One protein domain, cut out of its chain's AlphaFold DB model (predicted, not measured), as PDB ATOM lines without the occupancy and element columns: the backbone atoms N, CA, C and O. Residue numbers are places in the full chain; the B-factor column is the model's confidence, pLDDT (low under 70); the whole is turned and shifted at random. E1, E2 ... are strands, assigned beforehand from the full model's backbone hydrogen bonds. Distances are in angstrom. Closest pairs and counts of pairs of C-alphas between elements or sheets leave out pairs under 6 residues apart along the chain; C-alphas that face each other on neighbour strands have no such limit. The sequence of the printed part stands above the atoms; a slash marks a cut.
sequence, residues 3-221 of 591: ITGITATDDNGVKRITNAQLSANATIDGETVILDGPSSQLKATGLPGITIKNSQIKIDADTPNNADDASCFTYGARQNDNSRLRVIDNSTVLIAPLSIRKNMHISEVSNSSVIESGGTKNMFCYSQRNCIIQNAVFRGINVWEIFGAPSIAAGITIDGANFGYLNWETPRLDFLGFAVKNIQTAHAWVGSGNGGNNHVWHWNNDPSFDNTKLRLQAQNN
ATOM      1  N   ILE A   3     -29.529  65.549  32.868       94.38
ATOM      2  CA  ILE A   3     -29.484  65.303  31.427       94.38
ATOM      3  C   ILE A   3     -28.161  65.845  30.886       94.38
ATOM      4  O   ILE A   3     -27.828  67.008  31.110       94.38
ATOM      5  N   THR A   4     -27.410  65.014  30.169       96.38
ATOM      6  CA  THR A   4     -26.166  65.404  29.493       96.38
ATOM      7  C   THR A   4     -26.189  64.972  28.031       96.38
ATOM      8  O   THR A   4     -26.817  63.976  27.675       96.38
ATOM      9  N   GLY A   5     -25.505  65.729  27.167       94.94
ATOM     10  CA  GLY A   5     -25.321  65.375  25.754       94.94
ATOM     11  C   GLY A   5     -26.548  65.554  24.851       94.94
ATOM     12  O   GLY A   5     -26.455  65.212  23.674       94.94
ATOM     13  N   ILE A   6     -27.660  66.081  25.379       95.62
ATOM     14  CA  ILE A   6     -28.882  66.474  24.658       95.62
ATOM     15  C   ILE A   6     -29.502  67.716  25.312       95.62
ATOM     16  O   ILE A   6     -29.237  68.010  26.481       95.62
ATOM     17  N   THR A   7     -30.353  68.418  24.571       96.12
ATOM     18  CA  THR A   7     -31.090  69.592  25.049       96.12
ATOM     19  C   THR A   7     -32.522  69.214  25.406       96.12
ATOM     20  O   THR A   7     -33.231  68.607  24.605       96.12
ATOM     21  N   ALA A   8     -32.964  69.631  26.589       95.94
ATOM     22  CA  ALA A   8     -34.354  69.557  27.018       95.94
ATOM     23  C   ALA A   8     -34.747  70.866  27.712       95.94
ATOM     24  O   ALA A   8     -33.924  71.494  28.380       95.94
ATOM     25  N   THR A   9     -36.001  71.275  27.562       96.12
ATOM     26  CA  THR A   9     -36.567  72.425  28.273       96.12
ATOM     27  C   THR A   9     -37.258  71.955  29.541       96.12
ATOM     28  O   THR A   9     -37.944  70.935  29.518       96.12
ATOM     29  N   ASP A  10     -37.100  72.686  30.639       95.81
ATOM     30  CA  ASP A  10     -37.882  72.420  31.844       95.81
ATOM     31  C   ASP A  10     -39.333  72.880  31.650       95.81
ATOM     32  O   ASP A  10     -39.580  74.001  31.210       95.81
ATOM     33  N   ASP A  11     -40.276  72.002  31.966       93.19
ATOM     34  CA  ASP A  11     -41.715  72.237  31.956       93.19
ATOM     35  C   ASP A  11     -42.281  71.701  33.275       93.19
ATOM     36  O   ASP A  11     -42.635  70.530  33.399       93.19
ATOM     37  N   ASN A  12     -42.288  72.562  34.298       91.44
ATOM     38  CA  ASN A  12     -42.811  72.261  35.634       91.44
ATOM     39  C   ASN A  12     -42.191  71.004  36.277       91.44
ATOM     40  O   ASN A  12     -42.898  70.154  36.817       91.44
ATOM     41  N   GLY A  13     -40.859  70.882  36.221       89.31
ATOM     42  CA  GLY A  13     -40.136  69.731  36.777       89.31
ATOM     43  C   GLY A  13     -40.141  68.484  35.887       89.31
ATOM     44  O   GLY A  13     -39.594  67.455  36.280       89.31
ATOM     45  N   VAL A  14     -40.717  68.571  34.685       94.81
ATOM     46  CA  VAL A  14     -40.607  67.562  33.629       94.81
ATOM     47  C   VAL A  14     -39.722  68.106  32.515       94.81
ATOM     48  O   VAL A  14     -39.833  69.263  32.118       94.81
ATOM     49  N   LYS A  15     -38.828  67.281  31.979       97.06
ATOM     50  CA  LYS A  15     -37.955  67.676  30.873       97.06
ATOM     51  C   LYS A  15     -38.655  67.400  29.552       97.06
ATOM     52  O   LYS A  15     -39.032  66.270  29.270       97.06
ATOM     53  N   ARG A  16     -38.824  68.415  28.715       96.12
ATOM     54  CA  ARG A  16     -39.469  68.282  27.409       96.12
ATOM     55  C   ARG A  16     -38.434  68.364  26.294       96.12
ATOM     56  O   ARG A  16     -37.613  69.279  26.261       96.12
ATOM     57  N   ILE A  17     -38.483  67.407  25.377       95.88
ATOM     58  CA  ILE A  17     -37.683  67.380  24.152       95.88
ATOM     59  C   ILE A  17     -38.654  67.538  22.989       95.88
ATOM     60  O   ILE A  17     -39.503  66.677  22.780       95.88
ATOM     61  N   THR A  18     -38.535  68.639  22.246       93.88
ATOM     62  CA  THR A  18     -39.468  68.986  21.158       93.88
ATOM     63  C   THR A  18     -38.879  68.852  19.758       93.88
ATOM     64  O   THR A  18     -39.579  68.974  18.754       93.88
ATOM     65  N   ASN A  19     -37.585  68.565  19.674       92.38
ATOM     66  CA  ASN A  19     -36.819  68.425  18.445       92.38
ATOM     67  C   ASN A  19     -35.969  67.148  18.470       92.38
ATOM     68  O   ASN A  19     -35.840  66.482  19.498       92.38
ATOM     69  N   ALA A  20     -35.381  66.803  17.327       93.12
ATOM     70  CA  ALA A  20     -34.511  65.645  17.230       93.12
ATOM     71  C   ALA A  20     -33.207  65.893  18.000       93.12
ATOM     72  O   ALA A  20     -32.508  66.881  17.772       93.12
ATOM     73  N   GLN A  21     -32.881  64.975  18.901       95.75
ATOM     74  CA  GLN A  21     -31.684  64.975  19.725       95.75
ATOM     75  C   GLN A  21     -30.784  63.825  19.277       95.75
ATOM     76  O   GLN A  21     -31.057  62.650  19.540       95.75
ATOM     77  N   LEU A  22     -29.721  64.182  18.560       95.19
ATOM     78  CA  LEU A  22     -28.742  63.255  18.009       95.19
ATOM     79  C   LEU A  22     -27.501  63.286  18.895       95.19
ATOM     80  O   LEU A  22     -26.874  64.336  19.026       95.19
ATOM     81  N   SER A  23     -27.132  62.156  19.492       95.75
ATOM     82  CA  SER A  23     -25.981  62.122  20.397       95.75
ATOM     83  C   SER A  23     -25.248  60.788  20.374       95.75
ATOM     84  O   SER A  23     -25.857  59.720  20.359       95.75
ATOM     85  N   ALA A  24     -23.918  60.850  20.412       94.62
ATOM     86  CA  ALA A  24     -23.061  59.678  20.578       94.62
ATOM     87  C   ALA A  24     -22.769  59.376  22.056       94.62
ATOM     88  O   ALA A  24     -22.236  58.314  22.364       94.62
ATOM     89  N   ASN A  25     -23.083  60.307  22.963       95.94
ATOM     90  CA  ASN A  25     -22.797  60.186  24.388       95.94
ATOM     91  C   ASN A  25     -23.759  61.059  25.206       95.94
ATOM     92  O   ASN A  25     -23.394  62.146  25.656       95.94
ATOM     93  N   ALA A  26     -24.995  60.593  25.370       96.81
ATOM     94  CA  ALA A  26     -25.981  61.255  26.218       96.81
ATOM     95  C   ALA A  26     -26.370  60.381  27.402       96.81
ATOM     96  O   ALA A  26     -26.420  59.153  27.302       96.81
ATOM     97  N   THR A  27     -26.682  61.023  28.523       97.62
ATOM     98  CA  THR A  27     -27.215  60.347  29.707       97.62
ATOM     99  C   THR A  27     -28.443  61.086  30.218       97.62
ATOM    100  O   THR A  27     -28.411  62.304  30.369       97.62
ATOM    101  N   ILE A  28     -29.504  60.335  30.503       97.50
ATOM    102  CA  ILE A  28     -30.697  60.780  31.225       97.50
ATOM    103  C   ILE A  28     -30.741  59.951  32.513       97.50
ATOM    104  O   ILE A  28     -30.883  58.729  32.449       97.50
ATOM    105  N   ASP A  29     -30.540  60.592  33.663       97.62
ATOM    106  CA  ASP A  29     -30.430  59.917  34.961       97.62
ATOM    107  C   ASP A  29     -31.330  60.555  36.014       97.62
ATOM    108  O   ASP A  29     -31.115  61.712  36.378       97.62
ATOM    109  N   GLY A  30     -32.289  59.797  36.548       96.50
ATOM    110  CA  GLY A  30     -33.206  60.273  37.582       96.50
ATOM    111  C   GLY A  30     -34.240  61.286  37.092       96.50
ATOM    112  O   GLY A  30     -34.707  62.075  37.902       96.50
ATOM    113  N   GLU A  31     -34.546  61.343  35.795       96.19
ATOM    114  CA  GLU A  31     -35.393  62.394  35.208       96.19
ATOM    115  C   GLU A  31     -36.710  61.834  34.664       96.19
ATOM    116  O   GLU A  31     -36.787  60.687  34.213       96.19
ATOM    117  N   THR A  32     -37.737  62.684  34.632       96.56
ATOM    118  CA  THR A  32     -38.957  62.443  33.853       96.56
ATOM    119  C   THR A  32     -38.878  63.264  32.575       96.56
ATOM    120  O   THR A  32     -38.817  64.492  32.630       96.56
ATOM    121  N   VAL A  33     -38.875  62.594  31.424       96.19
ATOM    122  CA  VAL A  33     -38.720  63.220  30.107       96.19
ATOM    123  C   VAL A  33     -39.940  62.951  29.238       96.19
ATOM    124  O   VAL A  33     -40.420  61.823  29.183       96.19
ATOM    125  N   ILE A  34     -40.414  63.961  28.514       95.44
ATOM    126  CA  ILE A  34     -41.444  63.824  27.482       95.44
ATOM    127  C   ILE A  34     -40.825  64.153  26.121       95.44
ATOM    128  O   ILE A  34     -40.307  65.254  25.923       95.44
ATOM    129  N   LEU A  35     -40.902  63.209  25.182       93.56
ATOM    130  CA  LEU A  35     -40.701  63.476  23.756       93.56
ATOM    131  C   LEU A  35     -42.029  63.987  23.201       93.56
ATOM    132  O   LEU A  35     -42.963  63.198  23.042       93.56
ATOM    133  N   ASP A  36     -42.127  65.299  22.995       91.00
ATOM    134  CA  ASP A  36     -43.366  65.965  22.599       91.00
ATOM    135  C   ASP A  36     -43.223  66.662  21.243       91.00
ATOM    136  O   ASP A  36     -42.392  67.550  21.063       91.00
ATOM    137  N   GLY A  37     -44.063  66.276  20.288       86.88
ATOM    138  CA  GLY A  37     -44.129  66.876  18.962       86.88
ATOM    139  C   GLY A  37     -43.595  65.975  17.843       86.88
ATOM    140  O   GLY A  37     -42.843  65.028  18.090       86.88
ATOM    141  N   PRO A  38     -43.959  66.277  16.583       83.75
ATOM    142  CA  PRO A  38     -43.766  65.392  15.427       83.75
ATOM    143  C   PRO A  38     -42.299  65.190  15.020       83.75
ATOM    144  O   PRO A  38     -41.988  64.310  14.222       83.75
ATOM    145  N   SER A  39     -41.390  66.013  15.546       86.75
ATOM    146  CA  SER A  39     -39.950  65.944  15.274       86.75
ATOM    147  C   SER A  39     -39.124  65.572  16.502       86.75
ATOM    148  O   SER A  39     -37.897  65.585  16.424       86.75
ATOM    149  N   SER A  40     -39.758  65.274  17.638       90.88
ATOM    150  CA  SER A  40     -39.034  64.888  18.846       90.88
ATOM    151  C   SER A  40     -38.501  63.458  18.710       90.88
ATOM    152  O   SER A  40     -39.235  62.508  18.435       90.88
ATOM    153  N   GLN A  41     -37.182  63.315  18.842       92.25
ATOM    154  CA  GLN A  41     -36.483  62.049  18.630       92.25
ATOM    155  C   GLN A  41     -35.278  61.954  19.564       92.25
ATOM    156  O   GLN A  41     -34.538  62.921  19.705       92.25
ATOM    157  N   LEU A  42     -35.035  60.777  20.137       94.56
ATOM    158  CA  LEU A  42     -33.747  60.397  20.713       94.56
ATOM    159  C   LEU A  42     -33.049  59.447  19.743       94.56
ATOM    160  O   LEU A  42     -33.496  58.312  19.559       94.56
ATOM    161  N   LYS A  43     -31.972  59.923  19.106       94.75
ATOM    162  CA  LYS A  43     -31.189  59.145  18.142       94.75
ATOM    163  C   LYS A  43     -29.744  58.981  18.596       94.75
ATOM    164  O   LYS A  43     -28.979  59.946  18.616       94.75
ATOM    165  N   ALA A  44     -29.351  57.751  18.916       94.81
ATOM    166  CA  ALA A  44     -27.951  57.436  19.171       94.81
ATOM    167  C   ALA A  44     -27.153  57.443  17.855       94.81
ATOM    168  O   ALA A  44     -27.577  56.827  16.879       94.81
ATOM    169  N   THR A  45     -26.008  58.133  17.823       94.38
ATOM    170  CA  THR A  45     -25.159  58.271  16.617       94.38
ATOM    171  C   THR A  45     -23.768  57.644  16.748       94.38
ATOM    172  O   THR A  45     -22.983  57.690  15.804       94.38
ATOM    173  N   GLY A  46     -23.445  57.056  17.901       92.25
ATOM    174  CA  GLY A  46     -22.144  56.445  18.174       92.25
ATOM    175  C   GLY A  46     -22.114  55.702  19.509       92.25
ATOM    176  O   GLY A  46     -23.149  55.543  20.158       92.25
ATOM    177  N   LEU A  47     -20.923  55.261  19.922       89.75
ATOM    178  CA  LEU A  47     -20.654  54.712  21.255       89.75
ATOM    179  C   LEU A  47     -20.161  55.823  22.207       89.75
ATOM    180  O   LEU A  47     -19.424  56.703  21.761       89.75
ATOM    181  N   PRO A  48     -20.503  55.780  23.511       91.81
ATOM    182  CA  PRO A  48     -21.290  54.748  24.196       91.81
ATOM    183  C   PRO A  48     -22.804  54.832  23.937       91.81
ATOM    184  O   PRO A  48     -23.543  53.971  24.411       91.81
ATOM    185  N   GLY A  49     -23.258  55.841  23.192       94.06
ATOM    186  CA  GLY A  49     -24.640  56.036  22.783       94.06
ATOM    187  C   GLY A  49     -25.453  56.874  23.763       94.06
ATOM    188  O   GLY A  49     -24.922  57.724  24.477       94.06
ATOM    189  N   ILE A  50     -26.761  56.647  23.785       97.00
ATOM    190  CA  ILE A  50     -27.685  57.301  24.714       97.00
ATOM    191  C   ILE A  50     -28.046  56.302  25.813       97.00
ATOM    192  O   ILE A  50     -28.425  55.163  25.534       97.00
ATOM    193  N   THR A  51     -27.919  56.725  27.067       97.25
ATOM    194  CA  THR A  51     -28.183  55.892  28.246       97.25
ATOM    195  C   THR A  51     -29.261  56.521  29.105       97.25
ATOM    196  O   THR A  51     -29.166  57.691  29.466       97.25
ATOM    197  N   ILE A  52     -30.268  55.734  29.451       97.50
ATOM    198  CA  ILE A  52     -31.397  56.141  30.280       97.50
ATOM    199  C   ILE A  52     -31.386  55.254  31.511       97.50
ATOM    200  O   ILE A  52     -31.471  54.035  31.378       97.50
ATOM    201  N   LYS A  53     -31.232  55.859  32.684       97.19
ATOM    202  CA  LYS A  53     -31.134  55.149  33.960       97.19
ATOM    203  C   LYS A  53     -31.953  55.845  35.040       97.19
ATOM    204  O   LYS A  53     -32.068  57.068  35.020       97.19
ATOM    205  N   ASN A  54     -32.575  55.088  35.941       96.81
ATOM    206  CA  ASN A  54     -33.463  55.602  36.991       96.81
ATOM    207  C   ASN A  54     -34.509  56.627  36.495       96.81
ATOM    208  O   ASN A  54     -34.865  57.541  37.232       96.81
ATOM    209  N   SER A  55     -34.944  56.544  35.233       96.94
ATOM    210  CA  SER A  55     -35.692  57.620  34.564       96.94
ATOM    211  C   SER A  55     -37.004  57.130  33.963       96.94
ATOM    212  O   SER A  55     -37.174  55.946  33.665       96.94
ATOM    213  N   GLN A  56     -37.930  58.059  33.734       96.44
ATOM    214  CA  GLN A  56     -39.184  57.804  33.030       96.44
ATOM    215  C   GLN A  56     -39.221  58.605  31.735       96.44
ATOM    216  O   GLN A  56     -39.080  59.823  31.753       96.44
ATOM    217  N   ILE A  57     -39.433  57.934  30.606       95.56
ATOM    218  CA  ILE A  57     -39.547  58.580  29.298       95.56
ATOM    219  C   ILE A  57     -40.960  58.373  28.783       95.56
ATOM    220  O   ILE A  57     -41.343  57.241  28.506       95.56
ATOM    221  N   LYS A  58     -41.728  59.445  28.613       94.31
ATOM    222  CA  LYS A  58     -42.990  59.413  27.879       94.31
ATOM    223  C   LYS A  58     -42.739  59.787  26.421       94.31
ATOM    224  O   LYS A  58     -42.201  60.851  26.132       94.31
ATOM    225  N   ILE A  59     -43.167  58.937  25.499       90.88
ATOM    226  CA  ILE A  59     -43.132  59.203  24.063       90.88
ATOM    227  C   ILE A  59     -44.537  59.607  23.615       90.88
ATOM    228  O   ILE A  59     -45.416  58.754  23.475       90.88
ATOM    229  N   ASP A  60     -44.729  60.908  23.396       87.69
ATOM    230  CA  ASP A  60     -45.946  61.510  22.818       87.69
ATOM    231  C   ASP A  60     -45.739  61.933  21.347       87.69
ATOM    232  O   ASP A  60     -46.652  62.362  20.652       87.69
ATOM    233  N   ALA A  61     -44.512  61.780  20.847       81.75
ATOM    234  CA  ALA A  61     -44.099  62.128  19.497       81.75
ATOM    235  C   ALA A  61     -44.810  61.277  18.440       81.75
ATOM    236  O   ALA A  61     -44.651  60.053  18.438       81.75
ATOM    237  N   ASP A  62     -45.539  61.893  17.510       76.31
ATOM    238  CA  ASP A  62     -46.079  61.208  16.332       76.31
ATOM    239  C   ASP A  62     -45.152  61.413  15.130       76.31
ATOM    240  O   ASP A  62     -45.355  62.300  14.304       76.31
ATOM    241  N   THR A  63     -44.059  60.646  15.076       73.88
ATOM    242  CA  THR A  63     -43.142  60.657  13.930       73.88
ATOM    243  C   THR A  63     -43.794  59.877  12.779       73.88
ATOM    244  O   THR A  63     -43.913  58.656  12.886       73.88
ATOM    245  N   PRO A  64     -44.207  60.519  11.669       66.25
ATOM    246  CA  PRO A  64     -45.087  59.908  10.663       66.25
ATOM    247  C   PRO A  64     -44.411  58.857   9.764       66.25
ATOM    248  O   PRO A  64     -45.040  58.341   8.842       66.25
ATOM    249  N   ASN A  65     -43.131  58.546   9.981       68.56
ATOM    250  CA  ASN A  65     -42.361  57.653   9.126       68.56
ATOM    251  C   ASN A  65     -42.046  56.337   9.857       68.56
ATOM    252  O   ASN A  65     -41.486  56.325  10.950       68.56
ATOM    253  N   ASN A  66     -42.416  55.229   9.219       65.31
ATOM    254  CA  ASN A  66     -42.254  53.855   9.690       65.31
ATOM    255  C   ASN A  66     -40.872  53.252   9.365       65.31
ATOM    256  O   ASN A  66     -40.657  52.066   9.620       65.31
ATOM    257  N   ALA A  67     -39.951  54.032   8.794       73.44
ATOM    258  CA  ALA A  67     -38.570  53.621   8.579       73.44
ATOM    259  C   ALA A  67     -37.785  53.556   9.902       73.44
ATOM    260  O   ALA A  67     -37.936  54.423  10.763       73.44
ATOM    261  N   ASP A  68     -36.889  52.570  10.028       73.12
ATOM    262  CA  ASP A  68     -36.061  52.331  11.224       73.12
ATOM    263  C   ASP A  68     -35.317  53.603  11.716       73.12
ATOM    264  O   ASP A  68     -35.186  53.861  12.918       73.12
ATOM    265  N   ASP A  69     -34.885  54.452  10.777       75.12
ATOM    266  CA  ASP A  69     -34.138  55.689  11.034       75.12
ATOM    267  C   ASP A  69     -34.975  56.880  11.525       75.12
ATOM    268  O   ASP A  69     -34.404  57.850  12.044       75.12
ATOM    269  N   ALA A  70     -36.297  56.828  11.351       78.19
ATOM    270  CA  ALA A  70     -37.216  57.926  11.649       78.19
ATOM    271  C   ALA A  70     -38.034  57.713  12.935       78.19
ATOM    272  O   ALA A  70     -38.821  58.572  13.325       78.19
ATOM    273  N   SER A  71     -37.814  56.588  13.612       84.56
ATOM    274  CA  SER A  71     -38.395  56.257  14.908       84.56
ATOM    275  C   SER A  71     -38.008  57.285  15.977       84.56
ATOM    276  O   SER A  71     -36.830  57.605  16.128       84.56
ATOM    277  N   CYS A  72     -38.972  57.751  16.773       84.62
ATOM    278  CA  CYS A  72     -38.769  58.666  17.910       84.62
ATOM    279  C   CYS A  72     -37.730  58.189  18.951       84.62
ATOM    280  O   CYS A  72     -37.200  58.996  19.713       84.62
ATOM    281  N   PHE A  73     -37.417  56.894  18.981       87.88
ATOM    282  CA  PHE A  73     -36.461  56.285  19.899       87.88
ATOM    283  C   PHE A  73     -35.619  55.261  19.131       87.88
ATOM    284  O   PHE A  73     -36.094  54.158  18.845       87.88
ATOM    285  N   THR A  74     -34.411  55.642  18.700       88.62
ATOM    286  CA  THR A  74     -33.618  54.806  17.785       88.62
ATOM    287  C   THR A  74     -32.107  54.963  17.906       88.62
ATOM    288  O   THR A  74     -31.590  55.946  18.425       88.62
ATOM    289  N   TYR A  75     -31.374  53.985  17.389       85.94
ATOM    290  CA  TYR A  75     -29.936  54.058  17.119       85.94
ATOM    291  C   TYR A  75     -29.639  53.982  15.603       85.94
ATOM    292  O   TYR A  75     -28.493  53.813  15.187       85.94
ATOM    293  N   GLY A  76     -30.677  54.112  14.766       84.19
ATOM    294  CA  GLY A  76     -30.626  53.983  13.310       84.19
ATOM    295  C   GLY A  76     -31.077  52.605  12.818       84.19
ATOM    296  O   GLY A  76     -31.947  51.977  13.418       84.19
ATOM    297  N   ALA A  77     -30.495  52.129  11.715       81.00
ATOM    298  CA  ALA A  77     -30.801  50.811  11.157       81.00
ATOM    299  C   ALA A  77     -30.502  49.669  12.149       81.00
ATOM    300  O   ALA A  77     -29.506  49.707  12.869       81.00
ATOM    301  N   ARG A  78     -31.305  48.596  12.130       74.00
ATOM    302  CA  ARG A  78     -31.180  47.437  13.050       74.00
ATOM    303  C   ARG A  78     -29.805  46.760  13.048       74.00
ATOM    304  O   ARG A  78     -29.418  46.167  14.049       74.00
ATOM    305  N   GLN A  79     -29.091  46.869  11.928       80.50
ATOM    306  CA  GLN A  79     -27.750  46.325  11.692       80.50
ATOM    307  C   GLN A  79     -26.625  47.176  12.308       80.50
ATOM    308  O   GLN A  79     -25.459  46.792  12.236       80.50
ATOM    309  N   ASN A  80     -26.944  48.349  12.863       81.50
ATOM    310  CA  ASN A  80     -25.952  49.278  13.381       81.50
ATOM    311  C   ASN A  80     -25.433  48.843  14.762       81.50
ATOM    312  O   ASN A  80     -25.988  49.203  15.796       81.50
ATOM    313  N   ASP A  81     -24.308  48.131  14.773       82.12
ATOM    314  CA  ASP A  81     -23.614  47.734  16.005       82.12
ATOM    315  C   ASP A  81     -22.791  48.878  16.642       82.12
ATOM    316  O   ASP A  81     -22.306  48.742  17.770       82.12
ATOM    317  N   ASN A  82     -22.656  50.017  15.950       88.06
ATOM    318  CA  ASN A  82     -21.814  51.155  16.341       88.06
ATOM    319  C   ASN A  82     -22.567  52.238  17.124       88.06
ATOM    320  O   ASN A  82     -22.003  53.281  17.450       88.06
ATOM    321  N   SER A  83     -23.851  52.044  17.401       90.50
ATOM    322  CA  SER A  83     -24.665  52.964  18.194       90.50
ATOM    323  C   SER A  83     -25.448  52.172  19.230       90.50
ATOM    324  O   SER A  83     -25.745  50.997  19.028       90.50
ATOM    325  N   ARG A  84     -25.708  52.783  20.387       90.62
ATOM    326  CA  ARG A  84     -26.390  52.116  21.499       90.62
ATOM    327  C   ARG A  84     -27.456  53.030  22.080       90.62
ATOM    328  O   ARG A  84     -27.209  54.204  22.338       90.62
ATOM    329  N   LEU A  85     -28.637  52.478  22.302       94.50
ATOM    330  CA  LEU A  85     -29.721  53.115  23.035       94.50
ATOM    331  C   LEU A  85     -30.107  52.181  24.176       94.50
ATOM    332  O   LEU A  85     -30.607  51.078  23.944       94.50
ATOM    333  N   ARG A  86     -29.773  52.583  25.399       95.81
ATOM    334  CA  ARG A  86     -29.799  51.716  26.581       95.81
ATOM    335  C   ARG A  86     -30.819  52.224  27.586       95.81
ATOM    336  O   ARG A  86     -30.766  53.395  27.958       95.81
ATOM    337  N   VAL A  87     -31.712  51.345  28.030       96.19
ATOM    338  CA  VAL A  87     -32.717  51.613  29.067       96.19
ATOM    339  C   VAL A  87     -32.427  50.689  30.245       96.19
ATOM    340  O   VAL A  87     -32.689  49.491  30.182       96.19
ATOM    341  N   ILE A  88     -31.820  51.227  31.297       96.19
ATOM    342  CA  ILE A  88     -31.252  50.440  32.397       96.19
ATOM    343  C   ILE A  88     -31.701  50.957  33.768       96.19
ATOM    344  O   ILE A  88     -32.331  52.009  33.868       96.19
ATOM    345  N   ASP A  89     -31.374  50.212  34.824       93.94
ATOM    346  CA  ASP A  89     -31.497  50.616  36.229       93.94
ATOM    347  C   ASP A  89     -32.874  51.205  36.590       93.94
ATOM    348  O   ASP A  89     -33.003  52.394  36.869       93.94
ATOM    349  N   ASN A  90     -33.922  50.373  36.577       94.00
ATOM    350  CA  ASN A  90     -35.295  50.746  36.949       94.00
ATOM    351  C   ASN A  90     -35.905  51.867  36.094       94.00
ATOM    352  O   ASN A  90     -36.752  52.629  36.568       94.00
ATOM    353  N   SER A  91     -35.505  51.971  34.827       95.25
ATOM    354  CA  SER A  91     -36.095  52.941  33.908       95.25
ATOM    355  C   SER A  91     -37.385  52.420  33.286       95.25
ATOM    356  O   SER A  91     -37.601  51.216  33.133       95.25
ATOM    357  N   THR A  92     -38.261  53.343  32.901       94.19
ATOM    358  CA  THR A  92     -39.494  53.019  32.179       94.19
ATOM    359  C   THR A  92     -39.637  53.897  30.950       94.19
ATOM    360  O   THR A  92     -39.575  55.120  31.050       94.19
ATOM    361  N   VAL A  93     -39.884  53.281  29.795       91.00
ATOM    362  CA  VAL A  93     -40.325  53.992  28.593       91.00
ATOM    363  C   VAL A  93     -41.811  53.739  28.393       91.00
ATOM    364  O   VAL A  93     -42.230  52.605  28.178       91.00
ATOM    365  N   LEU A  94     -42.602  54.801  28.490       91.31
ATOM    366  CA  LEU A  94     -44.042  54.816  28.306       91.31
ATOM    367  C   LEU A  94     -44.376  55.422  26.945       91.31
ATOM    368  O   LEU A  94     -44.093  56.592  26.700       91.31
ATOM    369  N   ILE A  95     -45.028  54.669  26.072       84.75
ATOM    370  CA  ILE A  95     -45.520  55.188  24.797       84.75
ATOM    371  C   ILE A  95     -47.010  55.495  24.933       84.75
ATOM    372  O   ILE A  95     -47.778  54.649  25.394       84.75
ATOM    373  N   ALA A  96     -47.415  56.721  24.589       83.31
ATOM    374  CA  ALA A  96     -48.820  57.132  24.580       83.31
ATOM    375  C   ALA A  96     -49.647  56.281  23.587       83.31
ATOM    376  O   ALA A  96     -49.057  55.721  22.663       83.31
ATOM    377  N   PRO A  97     -50.985  56.191  23.728       75.81
ATOM    378  CA  PRO A  97     -51.824  55.428  22.808       75.81
ATOM    379  C   PRO A  97     -51.601  55.831  21.357       75.81
ATOM    380  O   PRO A  97     -51.569  57.012  21.013       75.81
ATOM    381  N   LEU A  98     -51.457  54.825  20.507       66.00
ATOM    382  CA  LEU A  98     -50.988  55.003  19.146       66.00
ATOM    383  C   LEU A  98     -52.119  54.822  18.137       66.00
ATOM    384  O   LEU A  98     -52.713  53.743  18.058       66.00
ATOM    385  N   SER A  99     -52.389  55.852  17.333       72.69
ATOM    386  CA  SER A  99     -53.277  55.770  16.162       72.69
ATOM    387  C   SER A  99     -52.611  55.071  14.970       72.69
ATOM    388  O   SER A  99     -53.308  54.538  14.108       72.69
ATOM    389  N   ILE A 100     -51.273  55.039  14.936       80.19
ATOM    390  CA  ILE A 100     -50.452  54.429  13.883       80.19
ATOM    391  C   ILE A 100     -49.314  53.592  14.475       80.19
ATOM    392  O   ILE A 100     -48.941  53.751  15.634       80.19
ATOM    393  N   ARG A 101     -48.726  52.711  13.661       82.06
ATOM    394  CA  ARG A 101     -47.535  51.933  14.026       82.06
ATOM    395  C   ARG A 101     -46.383  52.844  14.461       82.06
ATOM    396  O   ARG A 101     -45.993  53.720  13.693       82.06
ATOM    397  N   LYS A 102     -45.770  52.559  15.615       82.50
ATOM    398  CA  LYS A 102     -44.489  53.167  16.017       82.50
ATOM    399  C   LYS A 102     -43.427  52.114  16.245       82.50
ATOM    400  O   LYS A 102     -43.684  51.076  16.846       82.50
ATOM    401  N   ASN A 103     -42.229  52.424  15.776       86.38
ATOM    402  CA  ASN A 103     -41.058  51.591  15.953       86.38
ATOM    403  C   ASN A 103     -40.186  52.172  17.075       86.38
ATOM    404  O   ASN A 103     -40.077  53.389  17.237       86.38
ATOM    405  N   MET A 104     -39.550  51.292  17.831       90.06
ATOM    406  CA  MET A 104     -38.560  51.601  18.852       90.06
ATOM    407  C   MET A 104     -37.349  50.708  18.611       90.06
ATOM    408  O   MET A 104     -37.524  49.509  18.431       90.06
ATOM    409  N   HIS A 105     -36.137  51.261  18.642       90.62
ATOM    410  CA  HIS A 105     -34.909  50.481  18.486       90.62
ATOM    411  C   HIS A 105     -34.060  50.581  19.746       90.62
ATOM    412  O   HIS A 105     -33.619  51.668  20.102       90.62
ATOM    413  N   ILE A 106     -33.806  49.457  20.409       92.06
ATOM    414  CA  ILE A 106     -33.052  49.390  21.663       92.06
ATOM    415  C   ILE A 106     -31.856  48.451  21.571       92.06
ATOM    416  O   ILE A 106     -31.892  47.393  20.953       92.06
ATOM    417  N   SER A 107     -30.762  48.839  22.210       93.12
ATOM    418  CA  SER A 107     -29.566  48.004  22.301       93.12
ATOM    419  C   SER A 107     -29.417  47.318  23.645       93.12
ATOM    420  O   SER A 107     -28.661  46.358  23.759       93.12
ATOM    421  N   GLU A 108     -30.110  47.824  24.660       95.12
ATOM    422  CA  GLU A 108     -30.116  47.239  25.989       95.12
ATOM    423  C   GLU A 108     -31.402  47.594  26.737       95.12
ATOM    424  O   GLU A 108     -31.811  48.758  26.735       95.12
ATOM    425  N   VAL A 109     -31.994  46.595  27.394       95.75
ATOM    426  CA  VAL A 109     -33.020  46.767  28.426       95.75
ATOM    427  C   VAL A 109     -32.624  45.935  29.630       95.75
ATOM    428  O   VAL A 109     -32.706  44.708  29.579       95.75
ATOM    429  N   SER A 110     -32.222  46.599  30.708       95.69
ATOM    430  CA  SER A 110     -31.735  45.932  31.919       95.69
ATOM    431  C   SER A 110     -32.502  46.428  33.143       95.69
ATOM    432  O   SER A 110     -32.508  47.625  33.426       95.69
ATOM    433  N   ASN A 111     -33.168  45.533  33.878       96.31
ATOM    434  CA  ASN A 111     -33.988  45.865  35.055       96.31
ATOM    435  C   ASN A 111     -34.979  47.010  34.777       96.31
ATOM    436  O   ASN A 111     -35.090  47.943  35.565       96.31
ATOM    437  N   SER A 112     -35.612  47.008  33.604       96.94
ATOM    438  CA  SER A 112     -36.357  48.157  33.079       96.94
ATOM    439  C   SER A 112     -37.584  47.718  32.289       96.94
ATOM    440  O   SER A 112     -37.723  46.547  31.928       96.94
ATOM    441  N   SER A 113     -38.487  48.662  32.024       94.94
ATOM    442  CA  SER A 113     -39.761  48.390  31.353       94.94
ATOM    443  C   SER A 113     -39.965  49.233  30.093       94.94
ATOM    444  O   SER A 113     -39.665  50.426  30.077       94.94
ATOM    445  N   VAL A 114     -40.546  48.629  29.059       93.25
ATOM    446  CA  VAL A 114     -41.071  49.298  27.863       93.25
ATOM    447  C   VAL A 114     -42.567  49.014  27.794       93.25
ATOM    448  O   VAL A 114     -42.985  47.859  27.742       93.25
ATOM    449  N   ILE A 115     -43.381  50.065  27.843       92.31
ATOM    450  CA  ILE A 115     -44.826  49.977  28.041       92.31
ATOM    451  C   ILE A 115     -45.529  50.803  26.967       92.31
ATOM    452  O   ILE A 115     -45.355  52.018  26.911       92.31
ATOM    453  N   GLU A 116     -46.375  50.175  26.159       88.31
ATOM    454  CA  GLU A 116     -47.388  50.897  25.389       88.31
ATOM    455  C   GLU A 116     -48.622  51.103  26.274       88.31
ATOM    456  O   GLU A 116     -49.188  50.154  26.821       88.31
ATOM    457  N   SER A 117     -49.028  52.358  26.447       79.69
ATOM    458  CA  SER A 117     -50.285  52.702  27.107       79.69
ATOM    459  C   SER A 117     -51.412  52.738  26.082       79.69
ATOM    460  O   SER A 117     -51.272  53.334  25.023       79.69
ATOM    461  N   GLY A 118     -52.549  52.115  26.395       71.69
ATOM    462  CA  GLY A 118     -53.730  52.103  25.527       71.69
ATOM    463  C   GLY A 118     -54.034  50.741  24.900       71.69
ATOM    464  O   GLY A 118     -53.266  49.792  25.003       71.69
ATOM    465  N   GLY A 119     -55.218  50.631  24.293       65.56
ATOM    466  CA  GLY A 119     -55.739  49.368  23.757       65.56
ATOM    467  C   GLY A 119     -55.403  49.089  22.289       65.56
ATOM    468  O   GLY A 119     -55.750  48.020  21.800       65.56
ATOM    469  N   THR A 120     -54.773  50.030  21.576       69.81
ATOM    470  CA  THR A 120     -54.539  49.916  20.125       69.81
ATOM    471  C   THR A 120     -53.360  49.012  19.772       69.81
ATOM    472  O   THR A 120     -53.401  48.398  18.709       69.81
ATOM    473  N   LYS A 121     -52.375  48.869  20.677       68.31
ATOM    474  CA  LYS A 121     -51.244  47.928  20.585       68.31
ATOM    475  C   LYS A 121     -50.546  48.001  19.223       68.31
ATOM    476  O   LYS A 121     -50.573  47.049  18.447       68.31
ATOM    477  N   ASN A 122     -49.959  49.152  18.915       81.56
ATOM    478  CA  ASN A 122     -49.293  49.466  17.651       81.56
ATOM    479  C   ASN A 122     -47.769  49.657  17.805       81.56
ATOM    480  O   ASN A 122     -47.107  50.105  16.863       81.56
ATOM    481  N   MET A 123     -47.191  49.319  18.960       85.56
ATOM    482  CA  MET A 123     -45.755  49.437  19.211       85.56
ATOM    483  C   MET A 123     -44.965  48.226  18.701       85.56
ATOM    484  O   MET A 123     -45.244  47.077  19.046       85.56
ATOM    485  N   PHE A 124     -43.925  48.504  17.921       87.38
ATOM    486  CA  PHE A 124     -42.955  47.542  17.417       87.38
ATOM    487  C   PHE A 124     -41.607  47.840  18.058       87.38
ATOM    488  O   PHE A 124     -41.053  48.925  17.896       87.38
ATOM    489  N   CYS A 125     -41.080  46.876  18.793       89.12
ATOM    490  CA  CYS A 125     -39.794  46.980  19.449       89.12
ATOM    491  C   CYS A 125     -38.752  46.172  18.672       89.12
ATOM    492  O   CYS A 125     -38.980  45.009  18.361       89.12
ATOM    493  N   TYR A 126     -37.602  46.771  18.391       89.62
ATOM    494  CA  TYR A 126     -36.492  46.161  17.675       89.62
ATOM    495  C   TYR A 126     -35.246  46.177  18.541       89.62
ATOM    496  O   TYR A 126     -34.819  47.241  18.984       89.62
ATOM    497  N   SER A 127     -34.639  45.017  18.755       89.81
ATOM    498  CA  SER A 127     -33.346  44.923  19.428       89.81
ATOM    499  C   SER A 127     -32.230  44.676  18.411       89.81
ATOM    500  O   SER A 127     -32.413  43.865  17.513       89.81
ATOM    501  N   GLN A 128     -31.081  45.349  18.517       87.88
ATOM    502  CA  GLN A 128     -29.913  45.063  17.651       87.88
ATOM    503  C   GLN A 128     -29.200  43.761  18.027       87.88
ATOM    504  O   GLN A 128     -29.442  43.162  19.081       87.88
ATOM    505  N   ARG A 129     -28.220  43.392  17.194       83.50
ATOM    506  CA  ARG A 129     -27.281  42.313  17.479       83.50
ATOM    507  C   ARG A 129     -26.478  42.651  18.731       83.50
ATOM    508  O   ARG A 129     -26.167  43.812  19.011       83.50
ATOM    509  N   ASN A 130     -26.128  41.617  19.493       84.56
ATOM    510  CA  ASN A 130     -25.391  41.746  20.745       84.56
ATOM    511  C   ASN A 130     -26.105  42.689  21.727       84.56
ATOM    512  O   ASN A 130     -25.458  43.485  22.415       84.56
ATOM    513  N   CYS A 131     -27.441  42.696  21.726       90.50
ATOM    514  CA  CYS A 131     -28.200  43.429  22.728       90.50
ATOM    515  C   CYS A 131     -28.131  42.724  24.089       90.50
ATOM    516  O   CYS A 131     -27.883  41.519  24.177       90.50
ATOM    517  N   ILE A 132     -28.340  43.491  25.153       92.50
ATOM    518  CA  ILE A 132     -28.462  42.977  26.521       92.50
ATOM    519  C   ILE A 132     -29.920  43.143  26.930       92.50
ATOM    520  O   ILE A 132     -30.413  44.261  27.011       92.50
ATOM    521  N   ILE A 133     -30.630  42.044  27.155       92.44
ATOM    522  CA  ILE A 133     -32.024  42.066  27.593       92.44
ATOM    523  C   ILE A 133     -32.109  41.256  28.882       92.44
ATOM    524  O   ILE A 133     -32.126  40.026  28.863       92.44
ATOM    525  N   GLN A 134     -32.100  41.946  30.017       92.88
ATOM    526  CA  GLN A 134     -32.003  41.333  31.337       92.88
ATOM    527  C   GLN A 134     -33.063  41.902  32.277       92.88
ATOM    528  O   GLN A 134     -33.115  43.107  32.484       92.88
ATOM    529  N   ASN A 135     -33.892  41.060  32.895       92.44
ATOM    530  CA  ASN A 135     -34.970  41.505  33.788       92.44
ATOM    531  C   ASN A 135     -35.851  42.587  33.129       92.44
ATOM    532  O   ASN A 135     -36.201  43.596  33.746       92.44
ATOM    533  N   ALA A 136     -36.117  42.413  31.833       93.00
ATOM    534  CA  ALA A 136     -36.814  43.378  30.997       93.00
ATOM    535  C   ALA A 136     -38.311  43.070  30.954       93.00
ATOM    536  O   ALA A 136     -38.703  41.916  30.765       93.00
ATOM    537  N   VAL A 137     -39.152  44.096  31.073       92.88
ATOM    538  CA  VAL A 137     -40.609  43.957  30.951       92.88
ATOM    539  C   VAL A 137     -41.103  44.707  29.719       92.88
ATOM    540  O   VAL A 137     -40.957  45.920  29.621       92.88
ATOM    541  N   PHE A 138     -41.735  43.993  28.798       90.50
ATOM    542  CA  PHE A 138     -42.373  44.531  27.606       90.50
ATOM    543  C   PHE A 138     -43.888  44.417  27.763       90.50
ATOM    544  O   PHE A 138     -44.429  43.315  27.707       90.50
ATOM    545  N   ARG A 139     -44.587  45.537  27.972       89.62
ATOM    546  CA  ARG A 139     -46.040  45.550  28.189       89.62
ATOM    547  C   ARG A 139     -46.792  46.244  27.058       89.62
ATOM    548  O   ARG A 139     -46.419  47.337  26.647       89.62
ATOM    549  N   GLY A 140     -47.878  45.629  26.593       86.19
ATOM    550  CA  GLY A 140     -48.772  46.199  25.579       86.19
ATOM    551  C   GLY A 140     -48.192  46.218  24.164       86.19
ATOM    552  O   GLY A 140     -48.806  46.784  23.270       86.19
ATOM    553  N   ILE A 141     -47.030  45.596  23.953       83.88
ATOM    554  CA  ILE A 141     -46.310  45.625  22.678       83.88
ATOM    555  C   ILE A 141     -47.044  44.819  21.596       83.88
ATOM    556  O   ILE A 141     -47.668  43.797  21.887       83.88
ATOM    557  N   ASN A 142     -46.944  45.234  20.333       82.56
ATOM    558  CA  ASN A 142     -47.501  44.474  19.212       82.56
ATOM    559  C   ASN A 142     -46.517  43.474  18.609       82.56
ATOM    560  O   ASN A 142     -46.913  42.421  18.132       82.56
ATOM    561  N   VAL A 143     -45.241  43.849  18.553       81.25
ATOM    562  CA  VAL A 143     -44.157  43.039  17.991       81.25
ATOM    563  C   VAL A 143     -42.894  43.342  18.775       81.25
ATOM    564  O   VAL A 143     -42.607  44.511  19.041       81.25
ATOM    565  N   TRP A 144     -42.114  42.313  19.095       85.50
ATOM    566  CA  TRP A 144     -40.743  42.494  19.546       85.50
ATOM    567  C   TRP A 144     -39.797  41.609  18.748       85.50
ATOM    568  O   TRP A 144     -39.761  40.399  18.907       85.50
ATOM    569  N   GLU A 145     -39.004  42.220  17.886       83.50
ATOM    570  CA  GLU A 145     -38.072  41.525  17.011       83.50
ATOM    571  C   GLU A 145     -36.633  41.761  17.480       83.50
ATOM    572  O   GLU A 145     -36.212  42.894  17.715       83.50
ATOM    573  N   ILE A 146     -35.869  40.681  17.621       81.94
ATOM    574  CA  ILE A 146     -34.459  40.716  18.001       81.94
ATOM    575  C   ILE A 146     -33.626  40.461  16.749       81.94
ATOM    576  O   ILE A 146     -33.548  39.350  16.236       81.94
ATOM    577  N   PHE A 147     -32.949  41.483  16.256       81.31
ATOM    578  CA  PHE A 147     -32.016  41.344  15.153       81.31
ATOM    579  C   PHE A 147     -30.701  40.738  15.659       81.31
ATOM    580  O   PHE A 147     -30.020  41.337  16.480       81.31
ATOM    581  N   GLY A 148     -30.293  39.564  15.176       74.19
ATOM    582  CA  GLY A 148     -29.065  38.916  15.656       74.19
ATOM    583  C   GLY A 148     -29.183  38.264  17.050       74.19
ATOM    584  O   GLY A 148     -30.267  38.143  17.610       74.19
ATOM    585  N   ALA A 149     -28.065  37.763  17.591       74.94
ATOM    586  CA  ALA A 149     -28.041  37.076  18.887       74.94
ATOM    587  C   ALA A 149     -27.836  38.117  19.990       74.94
ATOM    588  O   ALA A 149     -26.919  38.938  19.859       74.94
ATOM    589  N   PRO A 150     -28.634  38.104  21.068       82.00
ATOM    590  CA  PRO A 150     -28.341  38.902  22.244       82.00
ATOM    591  C   PRO A 150     -27.072  38.377  22.925       82.00
ATOM    592  O   PRO A 150     -26.793  37.180  22.919       82.00
ATOM    593  N   SER A 151     -26.314  39.276  23.549       84.50
ATOM    594  CA  SER A 151     -25.206  38.891  24.428       84.50
ATOM    595  C   SER A 151     -25.721  38.361  25.767       84.50
ATOM    596  O   SER A 151     -25.080  37.510  26.375       84.50
ATOM    597  N   ILE A 152     -26.879  38.855  26.220       82.25
ATOM    598  CA  ILE A 152     -27.584  38.403  27.426       82.25
ATOM    599  C   ILE A 152     -29.087  38.430  27.137       82.25
ATOM    600  O   ILE A 152     -29.598  39.445  26.666       82.25
ATOM    601  N   ALA A 153     -29.791  37.344  27.455       84.00
ATOM    602  CA  ALA A 153     -31.247  37.255  27.378       84.00
ATOM    603  C   ALA A 153     -31.800  36.503  28.602       84.00
ATOM    604  O   ALA A 153     -31.866  35.274  28.618       84.00
ATOM    605  N   ALA A 154     -32.162  37.232  29.660       81.62
ATOM    606  CA  ALA A 154     -32.572  36.635  30.933       81.62
ATOM    607  C   ALA A 154     -33.690  37.425  31.629       81.62
ATOM    608  O   ALA A 154     -33.733  38.645  31.538       81.62
ATOM    609  N   GLY A 155     -34.589  36.750  32.348       80.06
ATOM    610  CA  GLY A 155     -35.634  37.393  33.160       80.06
ATOM    611  C   GLY A 155     -36.616  38.262  32.364       80.06
ATOM    612  O   GLY A 155     -37.039  39.313  32.833       80.06
ATOM    613  N   ILE A 156     -36.949  37.879  31.137       86.25
ATOM    614  CA  ILE A 156     -37.724  38.717  30.218       86.25
ATOM    615  C   ILE A 156     -39.212  38.407  30.374       86.25
ATOM    616  O   ILE A 156     -39.612  37.246  30.318       86.25
ATOM    617  N   THR A 157     -40.039  39.438  30.538       87.12
ATOM    618  CA  THR A 157     -41.499  39.317  30.617       87.12
ATOM    619  C   THR A 157     -42.160  40.075  29.474       87.12
ATOM    620  O   THR A 157     -41.975  41.281  29.363       87.12
ATOM    621  N   ILE A 158     -42.977  39.397  28.669       85.31
ATOM    622  CA  ILE A 158     -43.899  40.021  27.713       85.31
ATOM    623  C   ILE A 158     -45.315  39.936  28.289       85.31
ATOM    624  O   ILE A 158     -45.793  38.847  28.596       85.31
ATOM    625  N   ASP A 159     -45.987  41.073  28.446       85.38
ATOM    626  CA  ASP A 159     -47.288  41.187  29.112       85.38
ATOM    627  C   ASP A 159     -48.286  41.966  28.244       85.38
ATOM    628  O   ASP A 159     -47.997  43.067  27.785       85.38
ATOM    629  N   GLY A 160     -49.481  41.431  28.001       78.31
ATOM    630  CA  GLY A 160     -50.536  42.193  27.322       78.31
ATOM    631  C   GLY A 160     -50.328  42.411  25.818       78.31
ATOM    632  O   GLY A 160     -50.927  43.330  25.259       78.31
ATOM    633  N   ALA A 161     -49.493  41.612  25.147       71.31
ATOM    634  CA  ALA A 161     -49.242  41.757  23.710       71.31
ATOM    635  C   ALA A 161     -50.475  41.393  22.851       71.31
ATOM    636  O   ALA A 161     -51.317  40.583  23.256       71.31
ATOM    637  N   ASN A 162     -50.616  42.009  21.668       66.12
ATOM    638  CA  ASN A 162     -51.651  41.615  20.692       66.12
ATOM    639  C   ASN A 162     -51.213  40.398  19.888       66.12
ATOM    640  O   ASN A 162     -51.950  39.416  19.801       66.12
ATOM    641  N   PHE A 163     -49.988  40.464  19.376       60.50
ATOM    642  CA  PHE A 163     -49.285  39.356  18.767       60.50
ATOM    643  C   PHE A 163     -47.911  39.240  19.436       60.50
ATOM    644  O   PHE A 163     -47.209  40.224  19.636       60.50
ATOM    645  N   GLY A 164     -47.512  38.046  19.852       54.94
ATOM    646  CA  GLY A 164     -46.191  37.824  20.438       54.94
ATOM    647  C   GLY A 164     -45.172  37.507  19.352       54.94
ATOM    648  O   GLY A 164     -44.605  36.421  19.368       54.94
ATOM    649  N   TYR A 165     -44.986  38.373  18.354       57.03
ATOM    650  CA  TYR A 165     -43.989  38.107  17.313       57.03
ATOM    651  C   TYR A 165     -42.593  38.317  17.889       57.03
ATOM    652  O   TYR A 165     -42.202  39.462  18.094       57.03
ATOM    653  N   LEU A 166     -41.881  37.216  18.125       59.66
ATOM    654  CA  LEU A 166     -40.469  37.159  18.462       59.66
ATOM    655  C   LEU A 166     -39.699  36.621  17.252       59.66
ATOM    656  O   LEU A 166     -39.409  35.429  17.144       59.66
ATOM    657  N   ASN A 167     -39.387  37.516  16.319       58.81
ATOM    658  CA  ASN A 167     -38.510  37.182  15.203       58.81
ATOM    659  C   ASN A 167     -37.054  37.329  15.652       58.81
ATOM    660  O   ASN A 167     -36.693  38.365  16.213       58.81
ATOM    661  N   TRP A 168     -36.229  36.314  15.416       63.03
ATOM    662  CA  TRP A 168     -34.789  36.391  15.610       63.03
ATOM    663  C   TRP A 168     -34.033  35.873  14.394       63.03
ATOM    664  O   TRP A 168     -34.504  35.028  13.649       63.03
ATOM    665  N   GLU A 169     -32.811  36.345  14.184       55.88
ATOM    666  CA  GLU A 169     -32.023  35.945  13.005       55.88
ATOM    667  C   GLU A 169     -30.853  35.012  13.335       55.88
ATOM    668  O   GLU A 169     -29.941  34.840  12.527       55.88
ATOM    669  N   THR A 170     -30.836  34.403  14.525       51.00
ATOM    670  CA  THR A 170     -29.712  33.562  14.966       51.00
ATOM    671  C   THR A 170     -30.006  32.080  15.161       51.00
ATOM    672  O   THR A 170     -31.121  31.698  15.510       51.00
ATOM    673  N   PRO A 171     -28.991  31.218  14.928       42.62
ATOM    674  CA  PRO A 171     -29.139  29.764  14.985       42.62
ATOM    675  C   PRO A 171     -29.359  29.200  16.400       42.62
ATOM    676  O   PRO A 171     -29.670  28.019  16.527       42.62
ATOM    677  N   ARG A 172     -29.204  30.003  17.461       46.09
ATOM    678  CA  ARG A 172     -29.466  29.603  18.852       46.09
ATOM    679  C   ARG A 172     -29.845  30.818  19.692       46.09
ATOM    680  O   ARG A 172     -29.174  31.844  19.610       46.09
ATOM    681  N   LEU A 173     -30.860  30.656  20.537       52.31
ATOM    682  CA  LEU A 173     -31.292  31.653  21.509       52.31
ATOM    683  C   LEU A 173     -31.537  30.965  22.858       52.31
ATOM    684  O   LEU A 173     -32.444  30.145  22.981       52.31
ATOM    685  N   ASP A 174     -30.706  31.273  23.852       51.97
ATOM    686  CA  ASP A 174     -30.858  30.762  25.215       51.97
ATOM    687  C   ASP A 174     -31.548  31.839  26.061       51.97
ATOM    688  O   ASP A 174     -30.910  32.802  26.484       51.97
ATOM    689  N   PHE A 175     -32.850  31.697  26.309       57.06
ATOM    690  CA  PHE A 175     -33.526  32.534  27.298       57.06
ATOM    691  C   PHE A 175     -33.435  31.903  28.685       57.06
ATOM    692  O   PHE A 175     -34.001  30.836  28.925       57.06
ATOM    693  N   LEU A 176     -32.799  32.592  29.631       52.12
ATOM    694  CA  LEU A 176     -32.832  32.199  31.039       52.12
ATOM    695  C   LEU A 176     -33.998  32.909  31.745       52.12
ATOM    696  O   LEU A 176     -33.847  34.016  32.254       52.12
ATOM    697  N   GLY A 177     -35.178  32.282  31.755       49.34
ATOM    698  CA  GLY A 177     -36.390  32.832  32.379       49.34
ATOM    699  C   GLY A 177     -37.162  33.786  31.463       49.34
ATOM    700  O   GLY A 177     -37.116  34.999  31.645       49.34
ATOM    701  N   PHE A 178     -37.880  33.227  30.485       70.06
ATOM    702  CA  PHE A 178     -38.784  33.950  29.584       70.06
ATOM    703  C   PHE A 178     -40.240  33.702  29.987       70.06
ATOM    704  O   PHE A 178     -40.684  32.555  30.057       70.06
ATOM    705  N   ALA A 179     -40.983  34.770  30.266       69.56
ATOM    706  CA  ALA A 179     -42.387  34.715  30.638       69.56
ATOM    707  C   ALA A 179     -43.238  35.496  29.636       69.56
ATOM    708  O   ALA A 179     -42.939  36.638  29.303       69.56
ATOM    709  N   VAL A 180     -44.343  34.894  29.206       67.25
ATOM    710  CA  VAL A 180     -45.337  35.523  28.337       67.25
ATOM    711  C   VAL A 180     -46.687  35.433  29.040       67.25
ATOM    712  O   VAL A 180     -47.080  34.346  29.454       67.25
ATOM    713  N   LYS A 181     -47.368  36.565  29.248       73.19
ATOM    714  CA  LYS A 181     -48.612  36.650  30.034       73.19
ATOM    715  C   LYS A 181     -49.647  37.548  29.345       73.19
ATOM    716  O   LYS A 181     -49.291  38.488  28.638       73.19
ATOM    717  N   ASN A 182     -50.932  37.271  29.584       68.31
ATOM    718  CA  ASN A 182     -52.068  38.105  29.163       68.31
ATOM    719  C   ASN A 182     -52.118  38.436  27.652       68.31
ATOM    720  O   ASN A 182     -52.440  39.561  27.272       68.31
ATOM    721  N   ILE A 183     -51.791  37.484  26.770       64.06
ATOM    722  CA  ILE A 183     -51.874  37.696  25.316       64.06
ATOM    723  C   ILE A 183     -53.328  37.583  24.836       64.06
ATOM    724  O   ILE A 183     -54.020  36.621  25.153       64.06
ATOM    725  N   GLN A 184     -53.782  38.556  24.037       59.34
ATOM    726  CA  GLN A 184     -55.172  38.635  23.559       59.34
ATOM    727  C   GLN A 184     -55.468  37.702  22.370       59.34
ATOM    728  O   GLN A 184     -56.585  37.207  22.247       59.34
ATOM    729  N   THR A 185     -54.469  37.427  21.523       57.34
ATOM    730  CA  THR A 185     -54.556  36.475  20.404       57.34
ATOM    731  C   THR A 185     -53.377  35.513  20.518       57.34
ATOM    732  O   THR A 185     -52.239  35.957  20.411       57.34
ATOM    733  N   ALA A 186     -53.626  34.228  20.801       44.41
ATOM    734  CA  ALA A 186     -52.667  33.233  21.321       44.41
ATOM    735  C   ALA A 186     -51.529  32.804  20.363       44.41
ATOM    736  O   ALA A 186     -51.275  31.621  20.159       44.41
ATOM    737  N   HIS A 187     -50.842  33.758  19.752       50.41
ATOM    738  CA  HIS A 187     -49.840  33.569  18.720       50.41
ATOM    739  C   HIS A 187     -48.536  34.226  19.195       50.41
ATOM    740  O   HIS A 187     -48.263  35.384  18.880       50.41
ATOM    741  N   ALA A 188     -47.735  33.499  19.978       45.06
ATOM    742  CA  ALA A 188     -46.325  33.832  20.156       45.06
ATOM    743  C   ALA A 188     -45.534  33.118  19.053       45.06
ATOM    744  O   ALA A 188     -45.459  31.890  19.052       45.06
ATOM    745  N   TRP A 189     -45.040  33.873  18.072       52.09
ATOM    746  CA  TRP A 189     -44.303  33.336  16.926       52.09
ATOM    747  C   TRP A 189     -42.829  33.529  17.215       52.09
ATOM    748  O   TRP A 189     -42.325  34.643  17.167       52.09
ATOM    749  N   VAL A 190     -42.169  32.444  17.569       51.34
ATOM    750  CA  VAL A 190     -40.763  32.386  17.953       51.34
ATOM    751  C   VAL A 190     -40.043  31.844  16.725       51.34
ATOM    752  O   VAL A 190     -40.398  30.767  16.272       51.34
ATOM    753  N   GLY A 191     -39.138  32.583  16.089       49.72
ATOM    754  CA  GLY A 191     -38.692  32.171  14.760       49.72
ATOM    755  C   GLY A 191     -37.318  32.609  14.330       49.72
ATOM    756  O   GLY A 191     -36.970  33.761  14.524       49.72
ATOM    757  N   SER A 192     -36.569  31.696  13.703       45.25
ATOM    758  CA  SER A 192     -35.345  32.024  12.973       45.25
ATOM    759  C   SER A 192     -35.683  32.340  11.512       45.25
ATOM    760  O   SER A 192     -36.296  31.492  10.866       45.25
ATOM    761  N   GLY A 193     -35.297  33.487  10.954       47.31
ATOM    762  CA  GLY A 193     -35.473  33.734   9.515       47.31
ATOM    763  C   GLY A 193     -35.062  35.127   9.048       47.31
ATOM    764  O   GLY A 193     -35.320  36.111   9.727       47.31
ATOM    765  N   ASN A 194     -34.432  35.205   7.874       44.56
ATOM    766  CA  ASN A 194     -34.118  36.466   7.199       44.56
ATOM    767  C   ASN A 194     -35.220  36.758   6.165       44.56
ATOM    768  O   ASN A 194     -35.428  35.962   5.248       44.56
ATOM    769  N   GLY A 195     -35.934  37.876   6.323       50.44
ATOM    770  CA  GLY A 195     -36.720  38.502   5.254       50.44
ATOM    771  C   GLY A 195     -37.782  37.636   4.554       50.44
ATOM    772  O   GLY A 195     -37.765  37.532   3.331       50.44
ATOM    773  N   GLY A 196     -38.733  37.061   5.300       41.41
ATOM    774  CA  GLY A 196     -39.962  36.469   4.731       41.41
ATOM    775  C   GLY A 196     -40.056  34.941   4.774       41.41
ATOM    776  O   GLY A 196     -41.098  34.396   4.431       41.41
ATOM    777  N   ASN A 197     -39.014  34.256   5.248       44.03
ATOM    778  CA  ASN A 197     -39.019  32.816   5.523       44.03
ATOM    779  C   ASN A 197     -38.739  32.579   7.009       44.03
ATOM    780  O   ASN A 197     -37.653  32.136   7.388       44.03
ATOM    781  N   ASN A 198     -39.711  32.916   7.854       43.72
ATOM    782  CA  ASN A 198     -39.577  32.748   9.294       43.72
ATOM    783  C   ASN A 198     -39.990  31.319   9.667       43.72
ATOM    784  O   ASN A 198     -41.100  30.872   9.371       43.72
ATOM    785  N   HIS A 199     -39.085  30.582  10.304       44.03
ATOM    786  CA  HIS A 199     -39.448  29.365  11.025       44.03
ATOM    787  C   HIS A 199     -40.363  29.767  12.187       44.03
ATOM    788  O   HIS A 199     -40.063  30.757  12.828       44.03
ATOM    789  N   VAL A 200     -41.467  29.070  12.465       42.97
ATOM    790  CA  VAL A 200     -42.357  29.437  13.579       42.97
ATOM    791  C   VAL A 200     -42.352  28.324  14.618       42.97
ATOM    792  O   VAL A 200     -42.574  27.149  14.331       42.97
ATOM    793  N   TRP A 201     -42.063  28.722  15.841       48.34
ATOM    794  CA  TRP A 201     -42.069  27.923  17.044       48.34
ATOM    795  C   TRP A 201     -43.175  28.534  17.904       48.34
ATOM    796  O   TRP A 201     -43.300  29.758  17.997       48.34
ATOM    797  N   HIS A 202     -44.021  27.706  18.501       42.78
ATOM    798  CA  HIS A 202     -45.048  28.180  19.423       42.78
ATOM    799  C   HIS A 202     -44.642  27.792  20.837       42.78
ATOM    800  O   HIS A 202     -44.557  26.606  21.151       42.78
ATOM    801  N   TRP A 203     -44.400  28.791  21.684       41.25
ATOM    802  CA  TRP A 203     -44.195  28.586  23.113       41.25
ATOM    803  C   TRP A 203     -45.313  29.302  23.861       41.25
ATOM    804  O   TRP A 203     -45.404  30.528  23.826       41.25
ATOM    805  N   ASN A 204     -46.196  28.538  24.497       42.75
ATOM    806  CA  ASN A 204     -47.242  29.080  25.350       42.75
ATOM    807  C   ASN A 204     -47.102  28.443  26.735       42.75
ATOM    808  O   ASN A 204     -47.192  27.229  26.845       42.75
ATOM    809  N   ASN A 205     -46.833  29.260  27.755       40.22
ATOM    810  CA  ASN A 205     -46.705  28.839  29.157       40.22
ATOM    811  C   ASN A 205     -47.984  29.149  29.962       40.22
ATOM    812  O   ASN A 205     -47.937  29.246  31.190       40.22
ATOM    813  N   ASP A 206     -49.122  29.356  29.293       42.25
ATOM    814  CA  ASP A 206     -50.410  29.489  29.969       42.25
ATOM    815  C   ASP A 206     -50.778  28.169  30.688       42.25
ATOM    816  O   ASP A 206     -50.694  27.106  30.070       42.25
ATOM    817  N   PRO A 207     -51.205  28.196  31.968       42.66
ATOM    818  CA  PRO A 207     -51.584  26.992  32.715       42.66
ATOM    819  C   PRO A 207     -52.724  26.172  32.088       42.66
ATOM    820  O   PRO A 207     -52.895  25.009  32.442       42.66
ATOM    821  N   SER A 208     -53.528  26.774  31.206       42.53
ATOM    822  CA  SER A 208     -54.619  26.119  30.475       42.53
ATOM    823  C   SER A 208     -54.186  25.495  29.145       42.53
ATOM    824  O   SER A 208     -55.001  24.858  28.474       42.53
ATOM    825  N   PHE A 209     -52.920  25.660  28.751       41.84
ATOM    826  CA  PHE A 209     -52.370  25.109  27.520       41.84
ATOM    827  C   PHE A 209     -51.595  23.812  27.791       41.84
ATOM    828  O   PHE A 209     -50.955  23.642  28.827       41.84
ATOM    829  N   ASP A 210     -51.664  22.867  26.853       43.22
ATOM    830  CA  ASP A 210     -50.951  21.595  26.956       43.22
ATOM    831  C   ASP A 210     -49.456  21.792  26.658       43.22
ATOM    832  O   ASP A 210     -49.009  21.767  25.508       43.22
ATOM    833  N   ASN A 211     -48.676  21.980  27.723       36.88
ATOM    834  CA  ASN A 211     -47.225  22.180  27.676       36.88
ATOM    835  C   ASN A 211     -46.446  20.922  27.246       36.88
ATOM    836  O   ASN A 211     -45.216  20.950  27.218       36.88
ATOM    837  N   THR A 212     -47.125  19.814  26.927       35.28
ATOM    838  CA  THR A 212     -46.466  18.592  26.451       35.28
ATOM    839  C   THR A 212     -46.183  18.611  24.948       35.28
ATOM    840  O   THR A 212     -45.348  17.832  24.490       35.28
ATOM    841  N   LYS A 213     -46.792  19.522  24.171       38.50
ATOM    842  CA  LYS A 213     -46.710  19.521  22.697       38.50
ATOM    843  C   LYS A 213     -45.933  20.722  22.149       38.50
ATOM    844  O   LYS A 213     -46.459  21.827  22.048       38.50
ATOM    845  N   LEU A 214     -44.694  20.487  21.707       38.25
ATOM    846  CA  LEU A 214     -43.928  21.439  20.894       38.25
ATOM    847  C   LEU A 214     -44.359  21.309  19.424       38.25
ATOM    848  O   LEU A 214     -44.192  20.250  18.823       38.25
ATOM    849  N   ARG A 215     -44.912  22.370  18.824       42.22
ATOM    850  CA  ARG A 215     -45.244  22.392  17.387       42.22
ATOM    851  C   ARG A 215     -44.151  23.123  16.611       42.22
ATOM    852  O   ARG A 215     -43.915  24.305  16.851       42.22
ATOM    853  N   LEU A 216     -43.515  22.412  15.683       42.25
ATOM    854  CA  LEU A 216     -42.497  22.940  14.774       42.25
ATOM    855  C   LEU A 216     -43.132  23.067  13.388       42.25
ATOM    856  O   LEU A 216     -43.413  22.056  12.748       42.25
ATOM    857  N   GLN A 217     -43.403  24.290  12.929       39.25
ATOM    858  CA  GLN A 217     -43.966  24.499  11.597       39.25
ATOM    859  C   GLN A 217     -43.234  25.641  10.888       39.25
ATOM    860  O   GLN A 217     -43.170  26.768  11.371       39.25
ATOM    861  N   ALA A 218     -42.666  25.353   9.718       42.78
ATOM    862  CA  ALA A 218     -42.243  26.389   8.785       42.78
ATOM    863  C   ALA A 218     -43.370  26.662   7.779       42.78
ATOM    864  O   ALA A 218     -44.061  25.734   7.360       42.78
ATOM    865  N   GLN A 219     -43.493  27.910   7.319       41.09
ATOM    866  CA  GLN A 219     -44.457  28.315   6.281       41.09
ATOM    867  C   GLN A 219     -44.307  27.544   4.947       41.09
ATOM    868  O   GLN A 219     -45.243  27.518   4.157       41.09
ATOM    869  N   ASN A 220     -43.167  26.876   4.720       47.03
ATOM    870  CA  ASN A 220     -42.825  26.181   3.472       47.03
ATOM    871  C   ASN A 220     -42.865  24.638   3.574       47.03
ATOM    872  O   ASN A 220     -42.069  23.978   2.911       47.03
ATOM    873  N   ASN A 221     -43.719  24.045   4.419       41.41
ATOM    874  CA  ASN A 221     -43.841  22.578   4.580       41.41
ATOM    875  C   ASN A 221     -42.529  21.852   4.962       41.41
ATOM    876  O   ASN A 221     -42.325  20.691   4.616       41.41
TER     877      ASN A 221
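What this domain is: This is residues 3 to 221 of the 591 residues of an uncharacterized protein of Parashewanella curva (UniProt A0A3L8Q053). The chain is wound in stacked turns, a solenoid of mostly parallel strands whose long axis runs across the strands. E2, E4, E6, E8, E10, E12, E14 and E16 make one wall; E3, E5, E7, E9, E11, E13, E15 and E17 make the rest of the coil, with E1 at one end and E18 and E19 at the other. The printed part has 219 residues with 19 named strands, E1 to E19 along the chain, and no named helix; they form one branched, mixed, twisted sheet. The class is all strand, though named strands hold 109 residues, under half. The whole is compact, with a radius of gyration of the C-alphas of 17.1 A, and elongated, spanning 54 by 33 by 30 A.

How they stand to each other: E11, residues 123 to 134, bends by 118 degrees at residue 130. On one side of it lies E9, residues 102 to 110; on the other lie E13, residues 143 to 146, and E14, residues 152 to 159. These three are parallel to E11, with N 104 and O 124, N 125 and O 143, and N 133 and O 152 each 2.8 A apart. E14 has E11 and E12, residues 137 to 139, on one side and edge strand E16, residues 176 to 181, on the other; N 138 and O 157 are 2.8 A apart, N 156 and O 177 2.9 A. E9 is parallel to E7, residues 85 to 88, E7 to E5, residues 41 to 53, and E5 to edge strand E3, residues 20 to 29; N 87 and O 108, N 86 and O 50, and N 51 and O 26 are each 2.9 A apart. E12 is parallel to E10, residues 113 to 116, E10 to E8, residues 92 to 95, E8 to E6, residues 56 to 59, E6 to E4, residues 32 to 35, and E4 to E2, residues 14 to 17; N 114 and O 137, N 115 and O 93, N 58 and O 33, and N 34 and O 15 are each 2.8 A apart, N 94 and O 57 2.7 A. E1, residues 9 to 11, forms a hairpin with E2, N 9 and O 16 being 2.9 A apart. E13 is parallel to E15, residues 164 to 168, and E15 to E17, residues 188 to 192; N 146 and O 167, and N 166 and O 189, are 2.8 A apart. E17, E18, residues 199 to 202, and E19, residues 216 to 218, form a meander, each strand the antiparallel neighbour of the one before; N 201 and O 190 are 2.7 A apart, N 200 and O 217 3.1 A.

Where its parts are: E1 begins at C-alpha 9 (-36.567, 72.425, 28.273), and E19 ends at C-alpha 218 (-42.243, 26.389, 8.785). From first to last C-alpha E9 measures 21.6 A, E11 and E14 20.0 A each, E3 19.1 A and E5 17.6 A.

The domain as a whole: The C-alphas farthest apart, those of Asn 12 and Asn 221, are 58.6 A apart. The printed part has no cut. The links E6 to E7, 25 residues, and E18 to E19, 13 residues, are long. Mean pLDDT of the printed part is 77.6; 65 residues are under 70, among them 162 to 177 and 182 to 221.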